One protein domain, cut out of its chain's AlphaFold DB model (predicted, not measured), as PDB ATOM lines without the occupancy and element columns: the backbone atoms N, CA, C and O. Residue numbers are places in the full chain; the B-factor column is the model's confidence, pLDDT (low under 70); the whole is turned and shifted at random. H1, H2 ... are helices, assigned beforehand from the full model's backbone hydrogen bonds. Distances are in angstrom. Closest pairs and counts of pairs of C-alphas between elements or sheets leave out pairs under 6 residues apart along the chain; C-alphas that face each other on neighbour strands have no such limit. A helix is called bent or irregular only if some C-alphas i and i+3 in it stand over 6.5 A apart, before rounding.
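This is residues 5 to 185 of the 205 residues of an uncharacterized protein of Ixodes ricinus (UniProt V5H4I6). Five helices, H2, H4, H5, H7 and H8, make an up-and-down bundle, each running against the one before it in the chain. H1 packs on H4 toward one end of the longest axis, while the hairpin of H10 and H11 packs through H10 on H7 toward the other end, where H12 lies farthest out; residues 101 to 106 of H7 stick out. The printed part has 181 residues with twelve named helices, H1 to H12 in order, and no named strand; the class is all helix. The whole is compact, with a radius of gyration of the C-alphas of 16.4 A and spans of 51 by 45 by 25 A.

H1, residues 5 to 13, begins at C-alpha 5 (180.001, 220.577, 243.236). H2 is residues 19 to 31, 18.2 A long, and H3 residues 33 to 40. H4, residues 45 to 57, 18.2 A, is irregular, but only just: C-alphas 48 and 51 are 7.0 A apart. H5 is residues 62 to 73, 16.2 A, and H6 residues 77 to 80. H7, residues 83 to 106, 33.4 A, begins at C-alpha 83 (178.233, 208.188, 225.651); it has a kink of 57 degrees near residue 100 and is irregular, with C-alphas 102 and 105 9.5 A apart. H8 is residues 109 to 129, 30.2 A, H9 residues 139 to 144, H10 residues 149 to 161, 18.5 A, and H11 residues 166 to 173. H12, residues 176 to 185, ends at C-alpha 185 (185.052, 193.604, 199.880).

H1 touches H4, closest C-alphas Leu 11 and Gly 49, 5.1 A. H2 touches H5 at a shallow tilt of 19 degrees, the same way, closest C-alphas Arg 31 and Ser 71, 4.7 A. H3 and H6 only just touch, with 3 pairs of C-alphas within 8 A. H7, the hub, touches H4 with residues 84 to 95 alone, at 4 degrees, a shallow tilt, closest C-alphas Ala 57 and Leu 92, 6.2 A. H7 and H8 form a helical hairpin and only just touch, with 3 pairs within 8 A. H10 touches H7 at a steep tilt of 52 degrees, closest C-alphas Glu 94 and Cys 154, 5.7 A. H10 and H11 form a hairpin, closest C-alphas Ser 156 and Ala 169, 4.2 A. H9 and H12 are close but not clearly touching, 7.5 A between C-alphas 139 and 179. Every O i to N i+4 pair is within hydrogen-bond range in H1, H2, H3, H5 and H8 to H12; H4 has 7 of 9, H7 18 of 20, and H6 is too short.

The C-alphas farthest apart, Gly 18 and Gln 185, are 52.7 A apart. The printed part has no cut and no long link. Its mean pLDDT is 86.5; residues 5 to 6 and 175 to 184 are under 70.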
ATOM      1  N   LYS A   5     179.248 221.266 242.170       63.66
ATOM      2  CA  LYS A   5     180.001 220.577 243.236       63.66
ATOM      3  C   LYS A   5     179.199 219.430 243.868       63.66
ATOM      4  O   LYS A   5     179.765 218.379 244.134       63.66
ATOM      5  N   GLY A   6     177.882 219.595 244.025       69.25
ATOM      6  CA  GLY A   6     176.994 218.554 244.554       69.25
ATOM      7  C   GLY A   6     176.857 217.339 243.631       69.25
ATOM      8  O   GLY A   6     176.893 216.211 244.109       69.25
ATOM      9  N   ARG A   7     176.774 217.540 242.306       70.31
ATOM     10  CA  ARG A   7     176.740 216.432 241.327       70.31
ATOM     11  C   ARG A   7     178.034 215.615 241.349       70.31
ATOM     12  O   ARG A   7     177.987 214.391 241.428       70.31
ATOM     13  N   ALA A   8     179.175 216.304 241.317       70.19
ATOM     14  CA  ALA A   8     180.487 215.662 241.367       70.19
ATOM     15  C   ALA A   8     180.702 214.911 242.685       70.19
ATOM     16  O   ALA A   8     181.248 213.811 242.679       70.19
ATOM     17  N   LEU A   9     180.242 215.483 243.802       70.50
ATOM     18  CA  LEU A   9     180.306 214.833 245.104       70.50
ATOM     19  C   LEU A   9     179.489 213.543 245.114       70.50
ATOM     20  O   LEU A   9     180.033 212.513 245.487       70.50
ATOM     21  N   VAL A  10     178.234 213.566 244.654       78.56
ATOM     22  CA  VAL A  10     177.385 212.365 244.675       78.56
ATOM     23  C   VAL A  10     177.989 211.231 243.854       78.56
ATOM     24  O   VAL A  10     178.078 210.112 244.351       78.56
ATOM     25  N   LEU A  11     178.486 211.507 242.645       79.44
ATOM     26  CA  LEU A  11     179.150 210.472 241.847       79.44
ATOM     27  C   LEU A  11     180.432 209.958 242.513       79.44
ATOM     28  O   LEU A  11     180.748 208.781 242.402       79.44
ATOM     29  N   ARG A  12     181.171 210.807 243.232       76.81
ATOM     30  CA  ARG A  12     182.389 210.398 243.946       76.81
ATOM     31  C   ARG A  12     182.117 209.574 245.199       76.81
ATOM     32  O   ARG A  12     182.907 208.687 245.494       76.81
ATOM     33  N   ILE A  13     181.030 209.848 245.919       81.69
ATOM     34  CA  ILE A  13     180.691 209.105 247.139       81.69
ATOM     35  C   ILE A  13     179.964 207.793 246.848       81.69
ATOM     36  O   ILE A  13     179.938 206.951 247.734       81.69
ATOM     37  N   LEU A  14     179.407 207.593 245.643       82.00
ATOM     38  CA  LEU A  14     178.674 206.373 245.264       82.00
ATOM     39  C   LEU A  14     179.337 205.067 245.745       82.00
ATOM     40  O   LEU A  14     178.626 204.256 246.330       82.00
ATOM     41  N   PRO A  15     180.661 204.863 245.584       78.62
ATOM     42  CA  PRO A  15     181.306 203.625 246.017       78.62
ATOM     43  C   PRO A  15     181.595 203.546 247.517       78.62
ATOM     44  O   PRO A  15     181.920 202.481 248.027       78.62
ATOM     45  N   ILE A  16     181.532 204.682 248.212       82.88
ATOM     46  CA  ILE A  16     181.702 204.785 249.667       82.88
ATOM     47  C   ILE A  16     180.377 204.450 250.366       82.88
ATOM     48  O   ILE A  16     180.364 203.989 251.505       82.88
ATOM     49  N   LEU A  17     179.248 204.673 249.688       78.50
ATOM     50  CA  LEU A  17     177.936 204.291 250.194       78.50
ATOM     51  C   LEU A  17     177.834 202.762 250.275       78.50
ATOM     52  O   LEU A  17     178.248 202.048 249.364       78.50
ATOM     53  N   GLY A  18     177.224 202.248 251.348       79.38
ATOM     54  CA  GLY A  18     176.913 200.820 251.445       79.38
ATOM     55  C   GLY A  18     176.068 200.350 250.253       79.38
ATOM     56  O   GLY A  18     175.276 201.130 249.724       79.38
ATOM     57  N   ARG A  19     176.207 199.079 249.842       80.25
ATOM     58  CA  ARG A  19     175.664 198.541 248.570       80.25
ATOM     59  C   ARG A  19     174.237 199.002 248.243       80.25
ATOM     60  O   ARG A  19     174.021 199.616 247.201       80.25
ATOM     61  N   ARG A  20     173.285 198.804 249.167       82.31
ATOM     62  CA  ARG A  20     171.876 199.212 248.989       82.31
ATOM     63  C   ARG A  20     171.714 200.716 248.735       82.31
ATOM     64  O   ARG A  20     170.939 201.128 247.874       82.31
ATOM     65  N   HIS A  21     172.457 201.547 249.463       85.88
ATOM     66  CA  HIS A  21     172.425 202.999 249.288       85.88
ATOM     67  C   HIS A  21     173.126 203.437 248.000       85.88
ATOM     68  O   HIS A  21     172.639 204.355 247.341       85.88
ATOM     69  N   GLY A  22     174.212 202.767 247.608       90.06
ATOM     70  CA  GLY A  22     174.894 202.986 246.332       90.06
ATOM     71  C   GLY A  22     173.965 202.740 245.144       90.06
ATOM     72  O   GLY A  22     173.789 203.633 244.314       90.06
ATOM     73  N   VAL A  23     173.289 201.587 245.112       92.38
ATOM     74  CA  VAL A  23     172.326 201.227 244.054       92.38
ATOM     75  C   VAL A  23     171.147 202.197 244.021       92.38
ATOM     76  O   VAL A  23     170.831 202.736 242.964       92.38
ATOM     77  N   SER A  24     170.525 202.493 245.166       92.19
ATOM     78  CA  SER A  24     169.390 203.428 245.233       92.19
ATOM     79  C   SER A  24     169.765 204.847 244.772       92.19
ATOM     80  O   SER A  24     169.029 205.500 244.021       92.19
ATOM     81  N   THR A  25     170.954 205.313 245.162       91.94
ATOM     82  CA  THR A  25     171.474 206.620 244.744       91.94
ATOM     83  C   THR A  25     171.758 206.630 243.246       91.94
ATOM     84  O   THR A  25     171.364 207.573 242.557       91.94
ATOM     85  N   LEU A  26     172.384 205.575 242.721       93.50
ATOM     86  CA  LEU A  26     172.645 205.438 241.294       93.50
ATOM     87  C   LEU A  26     171.339 205.377 240.492       93.50
ATOM     88  O   LEU A  26     171.200 206.118 239.527       93.50
ATOM     89  N   ALA A  27     170.347 204.598 240.924       94.81
ATOM     90  CA  ALA A  27     169.024 204.550 240.303       94.81
ATOM     91  C   ALA A  27     168.382 205.945 240.224       94.81
ATOM     92  O   ALA A  27     167.849 206.340 239.189       94.81
ATOM     93  N   THR A  28     168.499 206.742 241.291       93.19
ATOM     94  CA  THR A  28     168.007 208.128 241.310       93.19
ATOM     95  C   THR A  28     168.762 209.020 240.321       93.19
ATOM     96  O   THR A  28     168.151 209.831 239.623       93.19
ATOM     97  N   VAL A  29     170.086 208.869 240.225       91.44
ATOM     98  CA  VAL A  29     170.916 209.568 239.231       91.44
ATOM     99  C   VAL A  29     170.482 209.195 237.812       91.44
ATOM    100  O   VAL A  29     170.257 210.093 237.001       91.44
ATOM    101  N   LEU A  30     170.303 207.903 237.526       94.12
ATOM    102  CA  LEU A  30     169.891 207.409 236.212       94.12
ATOM    103  C   LEU A  30     168.490 207.892 235.840       94.12
ATOM    104  O   LEU A  30     168.307 208.389 234.738       94.12
ATOM    105  N   ARG A  31     167.528 207.893 236.767       94.00
ATOM    106  CA  ARG A  31     166.167 208.414 236.527       94.00
ATOM    107  C   ARG A  31     166.142 209.875 236.077       94.00
ATOM    108  O   ARG A  31     165.249 210.289 235.347       94.00
ATOM    109  N   HIS A  32     167.115 210.665 236.519       90.00
ATOM    110  CA  HIS A  32     167.231 212.084 236.186       90.00
ATOM    111  C   HIS A  32     168.396 212.376 235.233       90.00
ATOM    112  O   HIS A  32     168.885 213.511 235.176       90.00
ATOM    113  N   LEU A  33     168.841 211.370 234.475       91.19
ATOM    114  CA  LEU A  33     170.005 211.461 233.601       91.19
ATOM    115  C   LEU A  33     169.861 212.568 232.555       91.19
ATOM    116  O   LEU A  33     170.791 213.350 232.377       91.19
ATOM    117  N   SER A  34     168.697 212.706 231.923       89.56
ATOM    118  CA  SER A  34     168.433 213.761 230.933       89.56
ATOM    119  C   SER A  34     168.673 215.175 231.480       89.56
ATOM    120  O   SER A  34     169.320 216.010 230.841       89.56
ATOM    121  N   LEU A  35     168.219 215.443 232.708       87.50
ATOM    122  CA  LEU A  35     168.456 216.709 233.399       87.50
ATOM    123  C   LEU A  35     169.936 216.885 233.761       87.50
ATOM    124  O   LEU A  35     170.467 217.994 233.658       87.50
ATOM    125  N   LEU A  36     170.601 215.811 234.195       85.75
ATOM    126  CA  LEU A  36     172.023 215.835 234.529       85.75
ATOM    127  C   LEU A  36     172.880 216.126 233.297       85.75
ATOM    128  O   LEU A  36     173.712 217.022 233.364       85.75
ATOM    129  N   GLN A  37     172.622 215.465 232.169       88.25
ATOM    130  CA  GLN A  37     173.326 215.675 230.901       88.25
ATOM    131  C   GLN A  37     173.216 217.120 230.417       88.25
ATOM    132  O   GLN A  37     174.221 217.719 230.038       88.25
ATOM    133  N   ARG A  38     172.020 217.725 230.487       85.75
ATOM    134  CA  ARG A  38     171.829 219.145 230.135       85.75
ATOM    135  C   ARG A  38     172.726 220.061 230.965       85.75
ATOM    136  O   ARG A  38     173.274 221.020 230.432       85.75
ATOM    137  N   LYS A  39     172.889 219.752 232.252       81.75
ATOM    138  CA  LYS A  39     173.729 220.522 233.179       81.75
ATOM    139  C   LYS A  39     175.212 220.149 233.122       81.75
ATOM    140  O   LYS A  39     176.018 220.907 233.648       81.75
ATOM    141  N   ASP A  40     175.564 219.010 232.528       83.12
ATOM    142  CA  ASP A  40     176.938 218.503 232.445       83.12
ATOM    143  C   ASP A  40     177.684 218.940 231.177       83.12
ATOM    144  O   ASP A  40     178.897 218.758 231.097       83.12
ATOM    145  N   ARG A  41     176.986 219.567 230.214       75.12
ATOM    146  CA  ARG A  41     177.543 219.997 228.913       75.12
ATOM    147  C   ARG A  41     178.855 220.786 229.011       75.12
ATOM    148  O   ARG A  41     179.654 220.715 228.088       75.12
ATOM    149  N   LEU A  42     179.067 221.524 230.101       71.06
ATOM    150  CA  LEU A  42     180.261 222.350 230.320       71.06
ATOM    151  C   LEU A  42     181.208 221.792 231.395       71.06
ATOM    152  O   LEU A  42     182.313 222.301 231.562       71.06
ATOM    153  N   ASP A  43     180.783 220.773 232.146       77.06
ATOM    154  CA  ASP A  43     181.467 220.349 233.370       77.06
ATOM    155  C   ASP A  43     182.174 218.989 233.239       77.06
ATOM    156  O   ASP A  43     183.141 218.747 233.964       77.06
ATOM    157  N   GLY A  44     181.703 218.099 232.353       75.56
ATOM    158  CA  GLY A  44     182.297 216.774 232.121       75.56
ATOM    159  C   GLY A  44     182.296 215.842 233.342       75.56
ATOM    160  O   GLY A  44     183.098 214.906 233.421       75.56
ATOM    161  N   ILE A  45     181.423 216.089 234.320       81.25
ATOM    162  CA  ILE A  45     181.366 215.373 235.598       81.25
ATOM    163  C   ILE A  45     180.855 213.947 235.402       81.25
ATOM    164  O   ILE A  45     181.342 213.041 236.080       81.25
ATOM    165  N   LEU A  46     179.918 213.718 234.476       83.88
ATOM    166  CA  LEU A  46     179.393 212.376 234.211       83.88
ATOM    167  C   LEU A  46     180.507 211.440 233.741       83.88
ATOM    168  O   LEU A  46     180.627 210.325 234.245       83.88
ATOM    169  N   ARG A  47     181.396 211.926 232.864       83.75
ATOM    170  CA  ARG A  47     182.562 211.159 232.403       83.75
ATOM    171  C   ARG A  47     183.473 210.762 233.568       83.75
ATOM    172  O   ARG A  47     183.883 209.610 233.651       83.75
ATOM    173  N   GLY A  48     183.744 211.688 234.490       81.44
ATOM    174  CA  GLY A  48     184.533 211.408 235.695       81.44
ATOM    175  C   GLY A  48     183.844 210.457 236.685       81.44
ATOM    176  O   GLY A  48     184.519 209.767 237.444       81.44
ATOM    177  N   GLY A  49     182.510 210.398 236.668       84.56
ATOM    178  CA  GLY A  49     181.707 209.530 237.529       84.56
ATOM    179  C   GLY A  49     181.565 208.086 237.048       84.56
ATOM    180  O   GLY A  49     181.163 207.244 237.847       84.56
ATOM    181  N   LEU A  50     181.917 207.772 235.793       87.88
ATOM    182  CA  LEU A  50     181.763 206.422 235.223       87.88
ATOM    183  C   LEU A  50     182.437 205.341 236.068       87.88
ATOM    184  O   LEU A  50     181.836 204.303 236.319       87.88
ATOM    185  N   ARG A  51     183.644 205.606 236.583       89.06
ATOM    186  CA  ARG A  51     184.362 204.653 237.443       89.06
ATOM    187  C   ARG A  51     183.549 204.269 238.680       89.06
ATOM    188  O   ARG A  51     183.512 203.102 239.052       89.06
ATOM    189  N   SER A  52     182.903 205.246 239.309       88.25
ATOM    190  CA  SER A  52     182.065 204.995 240.478       88.25
ATOM    191  C   SER A  52     180.814 204.206 240.125       88.25
ATOM    192  O   SER A  52     180.406 203.338 240.890       88.25
ATOM    193  N   VAL A  53     180.217 204.492 238.967       90.19
ATOM    194  CA  VAL A  53     179.052 203.752 238.471       90.19
ATOM    195  C   VAL A  53     179.412 202.294 238.220       90.19
ATOM    196  O   VAL A  53     178.706 201.416 238.704       90.19
ATOM    197  N   PHE A  54     180.537 202.034 237.549       91.44
ATOM    198  CA  PHE A  54     181.013 200.676 237.285       91.44
ATOM    199  C   PHE A  54     181.280 199.901 238.572       91.44
ATOM    200  O   PHE A  54     180.919 198.736 238.656       91.44
ATOM    201  N   LEU A  55     181.845 200.552 239.593       90.31
ATOM    202  CA  LEU A  55     182.108 199.913 240.881       90.31
ATOM    203  C   LEU A  55     180.821 199.567 241.652       90.31
ATOM    204  O   LEU A  55     180.759 198.546 242.329       90.31
ATOM    205  N   VAL A  56     179.778 200.395 241.552       91.88
ATOM    206  CA  VAL A  56     178.463 200.056 242.122       91.88
ATOM    207  C   VAL A  56     177.814 198.923 241.324       91.88
ATOM    208  O   VAL A  56     177.329 197.962 241.915       91.88
ATOM    209  N   ALA A  57     177.842 199.007 239.990       92.00
ATOM    210  CA  ALA A  57     177.253 198.008 239.105       92.00
ATOM    211  C   ALA A  57     177.937 196.636 239.227       92.00
ATOM    212  O   ALA A  57     177.247 195.626 239.237       92.00
ATOM    213  N   SER A  58     179.260 196.571 239.410       90.94
ATOM    214  CA  SER A  58     180.006 195.306 239.521       90.94
ATOM    215  C   SER A  58     179.641 194.466 240.747       90.94
ATOM    216  O   SER A  58     179.990 193.292 240.815       90.94
ATOM    217  N   HIS A  59     178.968 195.055 241.736       89.81
ATOM    218  CA  HIS A  59     178.547 194.379 242.964       89.81
ATOM    219  C   HIS A  59     177.024 194.260 243.107       89.81
ATOM    220  O   HIS A  59     176.555 193.823 244.162       89.81
ATOM    221  N   ALA A  60     176.279 194.661 242.074       93.62
ATOM    222  CA  ALA A  60     174.825 194.605 242.022       93.62
ATOM    223  C   ALA A  60     174.328 193.157 241.844       93.62
ATOM    224  O   ALA A  60     174.948 192.373 241.114       93.62
ATOM    225  N   SER A  61     173.218 192.818 242.507       94.56
ATOM    226  CA  SER A  61     172.430 191.609 242.214       94.56
ATOM    227  C   SER A  61     171.606 191.787 240.935       94.56
ATOM    228  O   SER A  61     171.485 192.899 240.418       94.56
ATOM    229  N   LEU A  62     170.960 190.726 240.443       94.94
ATOM    230  CA  LEU A  62     170.067 190.859 239.290       94.94
ATOM    231  C   LEU A  62     168.886 191.807 239.570       94.94
ATOM    232  O   LEU A  62     168.546 192.625 238.717       94.94
ATOM    233  N   SER A  63     168.307 191.770 240.773       95.12
ATOM    234  CA  SER A  63     167.273 192.725 241.207       95.12
ATOM    235  C   SER A  63     167.756 194.174 241.156       95.12
ATOM    236  O   SER A  63     167.037 195.051 240.667       95.12
ATOM    237  N   ASP A  64     168.980 194.430 241.622       96.25
ATOM    238  CA  ASP A  64     169.597 195.755 241.558       96.25
ATOM    239  C   ASP A  64     169.782 196.196 240.095       96.25
ATOM    240  O   ASP A  64     169.453 197.330 239.741       96.25
ATOM    241  N   LEU A  65     170.243 195.299 239.214       96.69
ATOM    242  CA  LEU A  65     170.395 195.583 237.783       96.69
ATOM    243  C   LEU A  65     169.057 195.900 237.108       96.69
ATOM    244  O   LEU A  65     168.982 196.859 236.342       96.69
ATOM    245  N   VAL A  66     167.992 195.161 237.432       97.06
ATOM    246  CA  VAL A  66     166.624 195.446 236.965       97.06
ATOM    247  C   VAL A  66     166.192 196.848 237.397       97.06
ATOM    248  O   VAL A  66     165.682 197.615 236.581       97.06
ATOM    249  N   GLN A  67     166.437 197.233 238.652       96.69
ATOM    250  CA  GLN A  67     166.114 198.574 239.144       96.69
ATOM    251  C   GLN A  67     166.908 199.671 238.413       96.69
ATOM    252  O   GLN A  67     166.354 200.728 238.080       96.69
ATOM    253  N   LEU A  68     168.203 199.448 238.185       97.50
ATOM    254  CA  LEU A  68     169.086 200.393 237.501       97.50
ATOM    255  C   LEU A  68     168.696 200.558 236.030       97.50
ATOM    256  O   LEU A  68     168.548 201.694 235.574       97.50
ATOM    257  N   ALA A  69     168.457 199.452 235.324       97.12
ATOM    258  CA  ALA A  69     168.012 199.446 233.935       97.12
ATOM    259  C   ALA A  69     166.646 200.128 233.789       97.12
ATOM    260  O   ALA A  69     166.510 201.053 232.993       97.12
ATOM    261  N   ALA A  70     165.666 199.787 234.631       96.88
ATOM    262  CA  ALA A  70     164.367 200.460 234.628       96.88
ATOM    263  C   ALA A  70     164.510 201.974 234.854       96.88
ATOM    264  O   ALA A  70     163.882 202.771 234.166       96.88
ATOM    265  N   SER A  71     165.374 202.393 235.784       96.88
ATOM    266  CA  SER A  71     165.610 203.816 236.056       96.88
ATOM    267  C   SER A  71     166.286 204.537 234.890       96.88
ATOM    268  O   SER A  71     165.968 205.696 234.629       96.88
ATOM    269  N   LEU A  72     167.198 203.871 234.182       95.81
ATOM    270  CA  LEU A  72     167.824 204.395 232.971       95.81
ATOM    271  C   LEU A  72     166.789 204.586 231.854       95.81
ATOM    272  O   LEU A  72     166.741 205.656 231.247       95.81
ATOM    273  N   MET A  73     165.914 203.600 231.655       95.25
ATOM    274  CA  MET A  73     164.890 203.578 230.604       95.25
ATOM    275  C   MET A  73     163.761 204.601 230.797       95.25
ATOM    276  O   MET A  73     163.027 204.889 229.860       95.25
ATOM    277  N   MET A  74     163.670 205.248 231.962       94.88
ATOM    278  CA  MET A  74     162.775 206.396 232.184       94.88
ATOM    279  C   MET A  74     163.193 207.666 231.419       94.88
ATOM    280  O   MET A  74     162.493 208.680 231.475       94.88
ATOM    281  N   ASN A  75     164.354 207.663 230.759       93.12
ATOM    282  CA  ASN A  75     164.855 208.814 230.015       93.12
ATOM    283  C   ASN A  75     164.453 208.751 228.539       93.12
ATOM    284  O   ASN A  75     164.357 207.667 227.969       93.12
ATOM    285  N   PRO A  76     164.283 209.913 227.884       91.38
ATOM    286  CA  PRO A  76     163.986 209.950 226.460       91.38
ATOM    287  C   PRO A  76     165.159 209.391 225.640       91.38
ATOM    288  O   PRO A  76     166.319 209.564 226.019       91.38
ATOM    289  N   VAL A  77     164.867 208.798 224.478       88.12
ATOM    290  CA  VAL A  77     165.855 208.155 223.585       88.12
ATOM    291  C   VAL A  77     167.105 209.017 223.317       88.12
ATOM    292  O   VAL A  77     168.212 208.497 223.458       88.12
ATOM    293  N   PRO A  78     167.012 210.343 223.063       88.44
ATOM    294  CA  PRO A  78     168.206 211.173 222.864       88.44
ATOM    295  C   PRO A  78     169.159 211.214 224.068       88.44
ATOM    296  O   PRO A  78     170.357 211.436 223.910       88.44
ATOM    297  N   SER A  79     168.653 211.007 225.286       88.50
ATOM    298  CA  SER A  79     169.490 210.903 226.484       88.50
ATOM    299  C   SER A  79     170.198 209.558 226.593       88.50
ATOM    300  O   SER A  79     171.275 209.498 227.189       88.50
ATOM    301  N   LEU A  80     169.633 208.501 226.010       90.56
ATOM    302  CA  LEU A  80     170.223 207.163 225.967       90.56
ATOM    303  C   LEU A  80     171.315 207.045 224.896       90.56
ATOM    304  O   LEU A  80     172.259 206.284 225.079       90.56
ATOM    305  N   ALA A  81     171.260 207.882 223.856       88.50
ATOM    306  CA  ALA A  81     172.320 208.030 222.854       88.50
ATOM    307  C   ALA A  81     173.628 208.623 223.414       88.50
ATOM    308  O   ALA A  81     174.673 208.603 222.766       88.50
ATOM    309  N   ASN A  82     173.593 209.212 224.612       90.44
ATOM    310  CA  ASN A  82     174.765 209.852 225.190       90.44
ATOM    311  C   ASN A  82     175.848 208.815 225.554       90.44
ATOM    312  O   ASN A  82     175.520 207.802 226.176       90.44
ATOM    313  N   PRO A  83     177.144 209.109 225.327       89.44
ATOM    314  CA  PRO A  83     178.233 208.188 225.651       89.44
ATOM    315  C   PRO A  83     178.215 207.663 227.090       89.44
ATOM    316  O   PRO A  83     178.498 206.492 227.318       89.44
ATOM    317  N   PHE A  84     177.848 208.492 228.073       90.69
ATOM    318  CA  PHE A  84     177.710 208.041 229.458       90.69
ATOM    319  C   PHE A  84     176.620 206.975 229.597       90.69
ATOM    320  O   PHE A  84     176.850 205.958 230.239       90.69
ATOM    321  N   ALA A  85     175.450 207.193 228.988       93.25
ATOM    322  CA  ALA A  85     174.330 206.262 229.056       93.25
ATOM    323  C   ALA A  85     174.691 204.918 228.414       93.25
ATOM    324  O   ALA A  85     174.519 203.887 229.054       93.25
ATOM    325  N   VAL A  86     175.292 204.945 227.217       92.69
ATOM    326  CA  VAL A  86     175.759 203.742 226.507       92.69
ATOM    327  C   VAL A  86     176.733 202.934 227.368       92.69
ATOM    328  O   VAL A  86     176.554 201.733 227.548       92.69
ATOM    329  N   ARG A  87     177.724 203.594 227.984       92.19
ATOM    330  CA  ARG A  87     178.677 202.930 228.892       92.19
ATOM    331  C   ARG A  87     178.000 202.308 230.109       92.19
ATOM    332  O   ARG A  87     178.384 201.218 230.521       92.19
ATOM    333  N   VAL A  88     177.020 202.994 230.698       94.00
ATOM    334  CA  VAL A  88     176.256 202.451 231.826       94.00
ATOM    335  C   VAL A  88     175.453 201.232 231.385       94.00
ATOM    336  O   VAL A  88     175.569 200.200 232.036       94.00
ATOM    337  N   THR A  89     174.719 201.308 230.271       94.50
ATOM    338  CA  THR A  89     173.974 200.175 229.699       94.50
ATOM    339  C   THR A  89     174.870 198.950 229.548       94.50
ATOM    340  O   THR A  89     174.547 197.880 230.060       94.50
ATOM    341  N   CYS A  90     176.038 199.110 228.926       92.12
ATOM    342  CA  CYS A  90     176.967 198.004 228.722       92.12
ATOM    343  C   CYS A  90     177.533 197.451 230.032       92.12
ATOM    344  O   CYS A  90     177.652 196.239 230.160       92.12
ATOM    345  N   SER A  91     177.808 198.298 231.027       93.88
ATOM    346  CA  SER A  91     178.260 197.838 232.346       93.88
ATOM    347  C   SER A  91     177.189 197.032 233.093       93.88
ATOM    348  O   SER A  91     177.529 196.049 233.753       93.88
ATOM    349  N   LEU A  92     175.909 197.406 232.980       95.62
ATOM    350  CA  LEU A  92     174.811 196.626 233.564       95.62
ATOM    351  C   LEU A  92     174.698 195.253 232.891       95.62
ATOM    352  O   LEU A  92     174.559 194.245 233.577       95.62
ATOM    353  N   ILE A  93     174.804 195.215 231.560       94.44
ATOM    354  CA  ILE A  93     174.745 193.977 230.773       94.44
ATOM    355  C   ILE A  93     175.946 193.077 231.066       94.44
ATOM    356  O   ILE A  93     175.780 191.876 231.247       94.44
ATOM    357  N   GLU A  94     177.146 193.643 231.183       92.69
ATOM    358  CA  GLU A  94     178.352 192.902 231.557       92.69
ATOM    359  C   GLU A  94     178.212 192.255 232.940       92.69
ATOM    360  O   GLU A  94     178.573 191.089 233.106       92.69
ATOM    361  N   ARG A  95     177.665 192.971 233.934       94.44
ATOM    362  CA  ARG A  95     177.414 192.363 235.246       94.44
ATOM    363  C   ARG A  95     176.334 191.288 235.167       94.44
ATOM    364  O   ARG A  95     176.509 190.241 235.782       94.44
ATOM    365  N   ALA A  96     175.246 191.518 234.432       94.19
ATOM    366  CA  ALA A  96     174.211 190.502 234.257       94.19
ATOM    367  C   ALA A  96     174.804 189.231 233.641       94.19
ATOM    368  O   ALA A  96     174.578 188.143 234.156       94.19
ATOM    369  N   GLU A  97     175.621 189.365 232.596       92.00
ATOM    370  CA  GLU A  97     176.322 188.242 231.972       92.00
ATOM    371  C   GLU A  97     177.143 187.446 232.989       92.00
ATOM    372  O   GLU A  97     177.040 186.224 233.013       92.00
ATOM    373  N   GLN A  98     177.889 188.120 233.870       92.69
ATOM    374  CA  GLN A  98     178.631 187.454 234.946       92.69
ATOM    375  C   GLN A  98     177.711 186.696 235.905       92.69
ATOM    376  O   GLN A  98     178.003 185.551 236.220       92.69
ATOM    377  N   ILE A  99     176.587 187.291 236.321       93.56
ATOM    378  CA  ILE A  99     175.614 186.629 237.204       93.56
ATOM    379  C   ILE A  99     175.083 185.351 236.555       93.56
ATOM    380  O   ILE A  99     175.104 184.302 237.179       93.56
ATOM    381  N   PHE A 100     174.667 185.396 235.288       91.19
ATOM    382  CA  PHE A 100     174.159 184.203 234.602       91.19
ATOM    383  C   PHE A 100     175.242 183.140 234.356       91.19
ATOM    384  O   PHE A 100     174.918 181.958 234.284       91.19
ATOM    385  N   LEU A 101     176.516 183.530 234.240       90.31
ATOM    386  CA  LEU A 101     177.637 182.586 234.180       90.31
ATOM    387  C   LEU A 101     177.956 181.963 235.551       90.31
ATOM    388  O   LEU A 101     178.336 180.798 235.607       90.31
ATOM    389  N   GLU A 102     177.823 182.730 236.636       90.75
ATOM    390  CA  GLU A 102     178.097 182.306 238.019       90.75
ATOM    391  C   GLU A 102     176.959 181.447 238.599       90.75
ATOM    392  O   GLU A 102     177.208 180.432 239.246       90.75
ATOM    393  N   GLU A 103     175.712 181.860 238.373       86.69
ATOM    394  CA  GLU A 103     174.511 181.320 239.020       86.69
ATOM    395  C   GLU A 103     173.725 180.352 238.116       86.69
ATOM    396  O   GLU A 103     172.942 179.543 238.622       86.69
ATOM    397  N   GLY A 104     173.925 180.383 236.793       78.75
ATOM    398  CA  GLY A 104     173.221 179.511 235.845       78.75
ATOM    399  C   GLY A 104     171.695 179.590 235.994       78.75
ATOM    400  O   GLY A 104     171.119 180.676 235.979       78.75
ATOM    401  N   ASP A 105     171.052 178.434 236.184       73.50
ATOM    402  CA  ASP A 105     169.593 178.305 236.349       73.50
ATOM    403  C   ASP A 105     169.086 178.645 237.766       73.50
ATOM    404  O   ASP A 105     167.889 178.559 238.035       73.50
ATOM    405  N   SER A 106     169.971 179.006 238.704       78.19
ATOM    406  CA  SER A 106     169.564 179.335 240.083       78.19
ATOM    407  C   SER A 106     168.980 180.744 240.241       78.19
ATOM    408  O   SER A 106     168.426 181.079 241.290       78.19
ATOM    409  N   VAL A 107     169.047 181.551 239.182       81.75
ATOM    410  CA  VAL A 107     168.445 182.881 239.113       81.75
ATOM    411  C   VAL A 107     166.918 182.777 239.188       81.75
ATOM    412  O   VAL A 107     166.289 181.954 238.525       81.75
ATOM    413  N   SER A 108     166.281 183.657 239.965       84.56
ATOM    414  CA  SER A 108     164.819 183.707 240.046       84.56
ATOM    415  C   SER A 108     164.185 183.948 238.669       84.56
ATOM    416  O   SER A 108     164.424 184.980 238.037       84.56
ATOM    417  N   ASN A 109     163.290 183.046 238.247       87.50
ATOM    418  CA  ASN A 109     162.539 183.152 236.988       87.50
ATOM    419  C   ASN A 109     161.821 184.505 236.820       87.50
ATOM    420  O   ASN A 109     161.691 185.019 235.706       87.50
ATOM    421  N   GLU A 110     161.347 185.104 237.915       91.81
ATOM    422  CA  GLU A 110     160.688 186.411 237.867       91.81
ATOM    423  C   GLU A 110     161.683 187.542 237.568       91.81
ATOM    424  O   GLU A 110     161.405 188.416 236.741       91.81
ATOM    425  N   GLU A 111     162.843 187.533 238.226       91.12
ATOM    426  CA  GLU A 111     163.891 188.535 238.016       91.12
ATOM    427  C   GLU A 111     164.494 188.407 236.618       91.12
ATOM    428  O   GLU A 111     164.640 189.418 235.929       91.12
ATOM    429  N   GLN A 112     164.734 187.177 236.155       93.06
ATOM    430  CA  GLN A 112     165.171 186.902 234.789       93.06
ATOM    431  C   GLN A 112     164.176 187.457 233.769       93.06
ATOM    432  O   GLN A 112     164.577 188.181 232.865       93.06
ATOM    433  N   ARG A 113     162.871 187.211 233.935       94.19
ATOM    434  CA  ARG A 113     161.853 187.738 233.013       94.19
ATOM    435  C   ARG A 113     161.838 189.268 232.971       94.19
ATOM    436  O   ARG A 113     161.717 189.851 231.891       94.19
ATOM    437  N   LYS A 114     161.949 189.929 234.130       96.12
ATOM    438  CA  LYS A 114     162.034 191.401 234.212       96.12
ATOM    439  C   LYS A 114     163.292 191.918 233.522       96.12
ATOM    440  O   LYS A 114     163.213 192.889 232.771       96.12
ATOM    441  N   TRP A 115     164.422 191.255 233.752       96.44
ATOM    442  CA  TRP A 115     165.688 191.587 233.119       96.44
ATOM    443  C   TRP A 115     165.622 191.427 231.601       96.44
ATOM    444  O   TRP A 115     165.920 192.382 230.899       96.44
ATOM    445  N   THR A 116     165.157 190.287 231.083       95.19
ATOM    446  CA  THR A 116     165.053 190.038 229.636       95.19
ATOM    447  C   THR A 116     164.180 191.080 228.940       95.19
ATOM    448  O   THR A 116     164.536 191.546 227.860       95.19
ATOM    449  N   LYS A 117     163.076 191.506 229.568       96.38
ATOM    450  CA  LYS A 117     162.243 192.590 229.030       96.38
ATOM    451  C   LYS A 117     163.034 193.897 228.902       96.38
ATOM    452  O   LYS A 117     163.060 194.488 227.830       96.38
ATOM    453  N   LEU A 118     163.699 194.328 229.975       96.75
ATOM    454  CA  LEU A 118     164.502 195.555 229.969       96.75
ATOM    455  C   LEU A 118     165.706 195.454 229.027       96.75
ATOM    456  O   LEU A 118     166.059 196.432 228.377       96.75
ATOM    457  N   LEU A 119     166.325 194.276 228.935       95.62
ATOM    458  CA  LEU A 119     167.413 193.991 228.011       95.62
ATOM    459  C   LEU A 119     166.959 194.161 226.564       95.62
ATOM    460  O   LEU A 119     167.681 194.797 225.808       95.62
ATOM    461  N   SER A 120     165.779 193.650 226.196       94.56
ATOM    462  CA  SER A 120     165.208 193.853 224.859       94.56
ATOM    463  C   SER A 120     165.065 195.340 224.551       94.56
ATOM    464  O   SER A 120     165.575 195.801 223.541       94.56
ATOM    465  N   GLU A 121     164.464 196.114 225.457       94.62
ATOM    466  CA  GLU A 121     164.266 197.552 225.241       94.62
ATOM    467  C   GLU A 121     165.607 198.315 225.150       94.62
ATOM    468  O   GLU A 121     165.776 199.201 224.310       94.62
ATOM    469  N   MET A 122     166.597 197.967 225.982       94.31
ATOM    470  CA  MET A 122     167.945 198.544 225.905       94.31
ATOM    471  C   MET A 122     168.674 198.147 224.613       94.31
ATOM    472  O   MET A 122     169.381 198.974 224.038       94.31
ATOM    473  N   ALA A 123     168.519 196.902 224.161       91.94
ATOM    474  CA  ALA A 123     169.113 196.394 222.931       91.94
ATOM    475  C   ALA A 123     168.506 197.068 221.700       91.94
ATOM    476  O   ALA A 123     169.251 197.495 220.824       91.94
ATOM    477  N   ASP A 124     167.186 197.250 221.676       91.19
ATOM    478  CA  ASP A 124     166.481 197.971 220.618       91.19
ATOM    479  C   ASP A 124     166.934 199.434 220.555       91.19
ATOM    480  O   ASP A 124     167.153 199.983 219.478       91.19
ATOM    481  N   HIS A 125     167.171 200.067 221.706       90.81
ATOM    482  CA  HIS A 125     167.756 201.403 221.734       90.81
ATOM    483  C   HIS A 125     169.179 201.440 221.180       90.81
ATOM    484  O   HIS A 125     169.482 202.326 220.389       90.81
ATOM    485  N   LEU A 126     170.048 200.503 221.566       89.81
ATOM    486  CA  LEU A 126     171.400 200.422 221.005       89.81
ATOM    487  C   LEU A 126     171.363 200.155 219.499       89.81
ATOM    488  O   LEU A 126     172.129 200.769 218.766       89.81
ATOM    489  N   TRP A 127     170.444 199.300 219.048       89.69
ATOM    490  CA  TRP A 127     170.205 199.017 217.640       89.69
ATOM    491  C   TRP A 127     169.852 200.290 216.878       89.69
ATOM    492  O   TRP A 127     170.519 200.611 215.902       89.69
ATOM    493  N   LEU A 128     168.900 201.085 217.369       90.06
ATOM    494  CA  LEU A 128     168.520 202.357 216.743       90.06
ATOM    495  C   LEU A 128     169.681 203.353 216.604       90.06
ATOM    496  O   LEU A 128     169.645 204.190 215.709       90.06
ATOM    497  N   LEU A 129     170.706 203.285 217.463       88.25
ATOM    498  CA  LEU A 129     171.888 204.152 217.351       88.25
ATOM    499  C   LEU A 129     172.838 203.734 216.228       88.25
ATOM    500  O   LEU A 129     173.655 204.545 215.810       88.25
ATOM    501  N   VAL A 130     172.767 202.477 215.797       88.44
ATOM    502  CA  VAL A 130     173.709 201.868 214.849       88.44
ATOM    503  C   VAL A 130     173.005 201.305 213.622       88.44
ATOM    504  O   VAL A 130     173.582 200.492 212.913       88.44
ATOM    505  N   THR A 131     171.751 201.691 213.385       88.50
ATOM    506  CA  THR A 131     170.960 201.216 212.247       88.50
ATOM    507  C   THR A 131     170.754 202.348 211.255       88.50
ATOM    508  O   THR A 131     170.341 203.444 211.633       88.50
ATOM    509  N   SER A 132     171.019 202.071 209.983       85.12
ATOM    510  CA  SER A 132     170.753 202.984 208.879       85.12
ATOM    511  C   SER A 132     169.249 203.049 208.556       85.12
ATOM    512  O   SER A 132     168.481 202.178 208.976       85.12
ATOM    513  N   PRO A 133     168.781 204.046 207.781       79.56
ATOM    514  CA  PRO A 133     167.388 204.115 207.328       79.56
ATOM    515  C   PRO A 133     166.901 202.852 206.593       79.56
ATOM    516  O   PRO A 133     165.715 202.531 206.630       79.56
ATOM    517  N   GLU A 134     167.815 202.114 205.964       79.69
ATOM    518  CA  GLU A 134     167.570 200.861 205.245       79.69
ATOM    519  C   GLU A 134     167.447 199.639 206.176       79.69
ATOM    520  O   GLU A 134     167.260 198.516 205.707       79.69
ATOM    521  N   GLY A 135     167.553 199.830 207.496       79.06
ATOM    522  CA  GLY A 135     167.443 198.757 208.486       79.06
ATOM    523  C   GLY A 135     168.697 197.887 208.609       79.06
ATOM    524  O   GLY A 135     168.640 196.817 209.220       79.06
ATOM    525  N   GLN A 136     169.819 198.320 208.028       82.81
ATOM    526  CA  GLN A 136     171.113 197.640 208.105       82.81
ATOM    527  C   GLN A 136     171.992 198.250 209.198       82.81
ATOM    528  O   GLN A 136     171.754 199.372 209.636       82.81
ATOM    529  N   VAL A 137     173.017 197.516 209.638       85.31
ATOM    530  CA  VAL A 137     173.991 198.057 210.591       85.31
ATOM    531  C   VAL A 137     174.840 199.113 209.901       85.31
ATOM    532  O   VAL A 137     175.553 198.822 208.944       85.31
ATOM    533  N   ASP A 138     174.792 200.327 210.429       88.06
ATOM    534  CA  ASP A 138     175.765 201.365 210.153       88.06
ATOM    535  C   ASP A 138     177.039 201.064 210.959       88.06
ATOM    536  O   ASP A 138     177.137 201.316 212.164       88.06
ATOM    537  N   GLU A 139     178.018 200.469 210.278       82.94
ATOM    538  CA  GLU A 139     179.316 200.101 210.850       82.94
ATOM    539  C   GLU A 139     180.111 201.324 211.339       82.94
ATOM    540  O   GLU A 139     180.902 201.207 212.280       82.94
ATOM    541  N   GLU A 140     179.910 202.508 210.754       84.50
ATOM    542  CA  GLU A 140     180.557 203.738 211.217       84.50
ATOM    543  C   GLU A 140     179.944 204.182 212.548       84.50
ATOM    544  O   GLU A 140     180.665 204.413 213.526       84.50
ATOM    545  N   ALA A 141     178.612 204.193 212.631       85.38
ATOM    546  CA  ALA A 141     177.900 204.475 213.872       85.38
ATOM    547  C   ALA A 141     178.246 203.454 214.970       85.38
ATOM    548  O   ALA A 141     178.556 203.848 216.100       85.38
ATOM    549  N   LEU A 142     178.292 202.159 214.643       85.06
ATOM    550  CA  LEU A 142     178.694 201.095 215.567       85.06
ATOM    551  C   LEU A 142     180.120 201.294 216.092       85.06
ATOM    552  O   LEU A 142     180.377 201.125 217.288       85.06
ATOM    553  N   ASN A 143     181.048 201.684 215.219       84.19
ATOM    554  CA  ASN A 143     182.433 201.929 215.602       84.19
ATOM    555  C   ASN A 143     182.642 203.238 216.365       84.19
ATOM    556  O   ASN A 143     183.584 203.331 217.152       84.19
ATOM    557  N   SER A 144     181.730 204.198 216.217       85.12
ATOM    558  CA  SER A 144     181.715 205.431 217.005       85.12
ATOM    559  C   SER A 144     181.223 205.237 218.446       85.12
ATOM    560  O   SER A 144     181.497 206.078 219.312       85.12
ATOM    561  N   LEU A 145     180.517 204.132 218.741       85.44
ATOM    562  CA  LEU A 145     180.066 203.852 220.101       85.44
ATOM    563  C   LEU A 145     181.273 203.689 221.042       85.44
ATOM    564  O   LEU A 145     182.241 203.008 220.699       85.44
ATOM    565  N   PRO A 146     181.216 204.230 222.275       85.25
ATOM    566  CA  PRO A 146     182.343 204.241 223.212       85.25
ATOM    567  C   PRO A 146     182.604 202.874 223.881       85.25
ATOM    568  O   PRO A 146     182.955 202.821 225.061       85.25
ATOM    569  N   LEU A 147     182.414 201.770 223.159       83.50
ATOM    570  CA  LEU A 147     182.489 200.401 223.666       83.50
ATOM    571  C   LEU A 147     183.917 199.863 223.633       83.50
ATOM    572  O   LEU A 147     184.612 199.950 222.623       83.50
ATOM    573  N   LEU A 148     184.332 199.235 224.727       84.06
ATOM    574  CA  LEU A 148     185.541 198.419 224.778       84.06
ATOM    575  C   LEU A 148     185.301 197.067 224.088       84.06
ATOM    576  O   LEU A 148     184.185 196.549 224.087       84.06
ATOM    577  N   THR A 149     186.359 196.430 223.579       83.06
ATOM    578  CA  THR A 149     186.273 195.104 222.932       83.06
ATOM    579  C   THR A 149     185.600 194.054 223.820       83.06
ATOM    580  O   THR A 149     184.782 193.268 223.343       83.06
ATOM    581  N   ARG A 150     185.903 194.077 225.126       84.56
ATOM    582  CA  ARG A 150     185.263 193.209 226.123       84.56
ATOM    583  C   ARG A 150     183.764 193.490 226.245       84.56
ATOM    584  O   ARG A 150     182.979 192.551 226.241       84.56
ATOM    585  N   GLU A 151     183.373 194.763 226.311       86.88
ATOM    586  CA  GLU A 151     181.966 195.178 226.415       86.88
ATOM    587  C   GLU A 151     181.171 194.727 225.175       86.88
ATOM    588  O   GLU A 151     180.058 194.227 225.320       86.88
ATOM    589  N   ARG A 152     181.765 194.810 223.970       88.12
ATOM    590  CA  ARG A 152     181.160 194.293 222.723       88.12
ATOM    591  C   ARG A 152     180.920 192.782 222.781       88.12
ATOM    592  O   ARG A 152     179.818 192.332 222.479       88.12
ATOM    593  N   HIS A 153     181.918 192.013 223.222       88.06
ATOM    594  CA  HIS A 153     181.800 190.558 223.365       88.06
ATOM    595  C   HIS A 153     180.741 190.158 224.393       88.06
ATOM    596  O   HIS A 153     179.898 189.308 224.105       88.06
ATOM    597  N   CYS A 154     180.752 190.782 225.575       88.38
ATOM    598  CA  CYS A 154     179.756 190.518 226.612       88.38
ATOM    599  C   CYS A 154     178.346 190.834 226.113       88.38
ATOM    600  O   CYS A 154     177.450 190.013 226.274       88.38
ATOM    601  N   LEU A 155     178.161 191.982 225.455       89.94
ATOM    602  CA  LEU A 155     176.874 192.368 224.887       89.94
ATOM    603  C   LEU A 155     176.405 191.364 223.827       89.94
ATOM    604  O   LEU A 155     175.287 190.870 223.919       89.94
ATOM    605  N   SER A 156     177.264 191.001 222.871       91.69
ATOM    606  CA  SER A 156     176.951 189.996 221.848       91.69
ATOM    607  C   SER A 156     176.538 188.647 222.454       91.69
ATOM    608  O   SER A 156     175.483 188.112 222.108       91.69
ATOM    609  N   SER A 157     177.323 188.122 223.401       91.81
ATOM    610  CA  SER A 157     177.025 186.857 224.091       91.81
ATOM    611  C   SER A 157     175.691 186.913 224.829       91.81
ATOM    612  O   SER A 157     174.870 186.005 224.712       91.81
ATOM    613  N   HIS A 158     175.442 188.011 225.544       91.88
ATOM    614  CA  HIS A 158     174.238 188.171 226.343       91.88
ATOM    615  C   HIS A 158     172.981 188.276 225.474       91.88
ATOM    616  O   HIS A 158     171.975 187.627 225.751       91.88
ATOM    617  N   LEU A 159     173.049 189.033 224.376       92.06
ATOM    618  CA  LEU A 159     171.967 189.115 223.394       92.06
ATOM    619  C   LEU A 159     171.677 187.749 222.761       92.06
ATOM    620  O   LEU A 159     170.514 187.352 222.678       92.06
ATOM    621  N   ARG A 160     172.716 186.983 222.399       92.62
ATOM    622  CA  ARG A 160     172.563 185.610 221.886       92.62
ATOM    623  C   ARG A 160     171.929 184.674 222.917       92.62
ATOM    624  O   ARG A 160     171.042 183.914 222.541       92.62
ATOM    625  N   ARG A 161     172.310 184.757 224.202       91.25
ATOM    626  CA  ARG A 161     171.725 183.933 225.281       91.25
ATOM    627  C   ARG A 161     170.205 184.075 225.356       91.25
ATOM    628  O   ARG A 161     169.517 183.085 225.580       91.25
ATOM    629  N   PHE A 162     169.689 185.285 225.157       91.06
ATOM    630  CA  PHE A 162     168.251 185.562 225.210       91.06
ATOM    631  C   PHE A 162     167.576 185.619 223.832       91.06
ATOM    632  O   PHE A 162     166.396 185.953 223.763       91.06
ATOM    633  N   ALA A 163     168.295 185.290 222.754       91.00
ATOM    634  CA  ALA A 163     167.821 185.387 221.371       91.00
ATOM    635  C   ALA A 163     167.256 186.780 221.008       91.00
ATOM    636  O   ALA A 163     166.247 186.896 220.312       91.00
ATOM    637  N   LEU A 164     167.911 187.844 221.483       90.25
ATOM    638  CA  LEU A 164     167.513 189.236 221.263       90.25
ATOM    639  C   LEU A 164     168.373 189.893 220.180       90.25
ATOM    640  O   LEU A 164     169.583 189.676 220.131       90.25
ATOM    641  N   THR A 165     167.742 190.716 219.337       86.81
ATOM    642  CA  THR A 165     168.387 191.592 218.338       86.81
ATOM    643  C   THR A 165     169.576 190.919 217.613       86.81
ATOM    644  O   THR A 165     170.721 191.364 217.740       86.81
ATOM    645  N   PRO A 166     169.346 189.828 216.853       86.56
ATOM    646  CA  PRO A 166     170.416 188.959 216.344       86.56
ATOM    647  C   PRO A 166     171.413 189.690 215.437       86.56
ATOM    648  O   PRO A 166     172.607 189.410 215.489       86.56
ATOM    649  N   ASN A 167     170.949 190.675 214.666       87.31
ATOM    650  CA  ASN A 167     171.803 191.483 213.798       87.31
ATOM    651  C   ASN A 167     172.799 192.335 214.601       87.31
ATOM    652  O   ASN A 167     173.966 192.433 214.228       87.31
ATOM    653  N   LEU A 168     172.357 192.905 215.730       87.56
ATOM    654  CA  LEU A 168     173.227 193.654 216.638       87.56
ATOM    655  C   LEU A 168     174.258 192.725 217.269       87.56
ATOM    656  O   LEU A 168     175.446 193.040 217.310       87.56
ATOM    657  N   ALA A 169     173.804 191.568 217.751       88.88
ATOM    658  CA  ALA A 169     174.674 190.586 218.375       88.88
ATOM    659  C   ALA A 169     175.756 190.089 217.404       88.88
ATOM    660  O   ALA A 169     176.916 189.944 217.795       88.88
ATOM    661  N   GLU A 170     175.392 189.875 216.141       88.19
ATOM    662  CA  GLU A 170     176.312 189.484 215.080       88.19
ATOM    663  C   GLU A 170     177.330 190.584 214.777       88.19
ATOM    664  O   GLU A 170     178.535 190.336 214.831       88.19
ATOM    665  N   ALA A 171     176.873 191.816 214.551       86.25
ATOM    666  CA  ALA A 171     177.755 192.939 214.251       86.25
ATOM    667  C   ALA A 171     178.748 193.231 215.386       86.25
ATOM    668  O   ALA A 171     179.921 193.490 215.130       86.25
ATOM    669  N   LEU A 172     178.314 193.109 216.645       85.75
ATOM    670  CA  LEU A 172     179.172 193.269 217.825       85.75
ATOM    671  C   LEU A 172     180.220 192.162 217.989       85.75
ATOM    672  O   LEU A 172     181.222 192.383 218.669       85.75
ATOM    673  N   SER A 173     179.981 190.977 217.419       85.31
ATOM    674  CA  SER A 173     180.918 189.851 217.501       85.31
ATOM    675  C   SER A 173     182.081 189.953 216.515       85.31
ATOM    676  O   SER A 173     183.114 189.324 216.731       85.31
ATOM    677  N   ARG A 174     181.937 190.768 215.465       80.38
ATOM    678  CA  ARG A 174     182.980 190.995 214.463       80.38
ATOM    679  C   ARG A 174     184.062 191.901 215.041       80.38
ATOM    680  O   ARG A 174     183.768 192.911 215.686       80.38
ATOM    681  N   SER A 175     185.330 191.562 214.820       63.97
ATOM    682  CA  SER A 175     186.418 192.457 215.209       63.97
ATOM    683  C   SER A 175     186.429 193.714 214.321       63.97
ATOM    684  O   SER A 175     186.050 193.644 213.150       63.97
ATOM    685  N   PRO A 176     186.920 194.868 214.817       61.56
ATOM    686  CA  PRO A 176     187.052 196.077 213.999       61.56
ATOM    687  C   PRO A 176     187.882 195.869 212.717       61.56
ATOM    688  O   PRO A 176     187.649 196.533 211.711       61.56
ATOM    689  N   GLN A 177     188.838 194.931 212.736       55.62
ATOM    690  CA  GLN A 177     189.657 194.574 211.569       55.62
ATOM    691  C   GLN A 177     188.877 193.746 210.537       55.62
ATOM    692  O   GLN A 177     189.000 193.981 209.336       55.62
ATOM    693  N   GLU A 178     188.036 192.812 210.982       58.62
ATOM    694  CA  GLU A 178     187.157 192.040 210.093       58.62
ATOM    695  C   GLU A 178     186.051 192.914 209.488       58.62
ATOM    696  O   GLU A 178     185.696 192.735 208.323       58.62
ATOM    697  N   GLN A 179     185.559 193.908 210.234       57.91
ATOM    698  CA  GLN A 179     184.587 194.892 209.742       57.91
ATOM    699  C   GLN A 179     185.165 195.740 208.593       57.91
ATOM    700  O   GLN A 179     184.512 195.897 207.560       57.91
ATOM    701  N   GLN A 180     186.415 196.209 208.710       59.12
ATOM    702  CA  GLN A 180     187.093 196.956 207.638       59.12
ATOM    703  C   GLN A 180     187.314 196.114 206.374       59.12
ATOM    704  O   GLN A 180     187.096 196.599 205.261       59.12
ATOM    705  N   HIS A 181     187.701 194.843 206.524       60.66
ATOM    706  CA  HIS A 181     187.864 193.936 205.386       60.66
ATOM    707  C   HIS A 181     186.536 193.624 204.685       60.66
ATOM    708  O   HIS A 181     186.491 193.596 203.453       60.66
ATOM    709  N   HIS A 182     185.452 193.437 205.440       63.09
ATOM    710  CA  HIS A 182     184.124 193.206 204.873       63.09
ATOM    711  C   HIS A 182     183.623 194.424 204.083       63.09
ATOM    712  O   HIS A 182     183.123 194.280 202.968       63.09
ATOM    713  N   GLN A 183     183.837 195.635 204.604       64.81
ATOM    714  CA  GLN A 183     183.452 196.870 203.920       64.81
ATOM    715  C   GLN A 183     184.286 197.118 202.649       64.81
ATOM    716  O   GLN A 183     183.732 197.516 201.623       64.81
ATOM    717  N   GLN A 184     185.588 196.803 202.668       67.00
ATOM    718  CA  GLN A 184     186.427 196.834 201.462       67.00
ATOM    719  C   GLN A 184     185.980 195.813 200.410       67.00
ATOM    720  O   GLN A 184     185.958 196.139 199.223       67.00
ATOM    721  N   GLN A 185     185.584 194.602 200.813       70.75
ATOM    722  CA  GLN A 185     185.052 193.604 199.880       70.75
ATOM    723  C   GLN A 185     183.727 194.043 199.250       70.75
ATOM    724  O   GLN A 185     183.555 193.891 198.042       70.75
TER     725      GLN A 185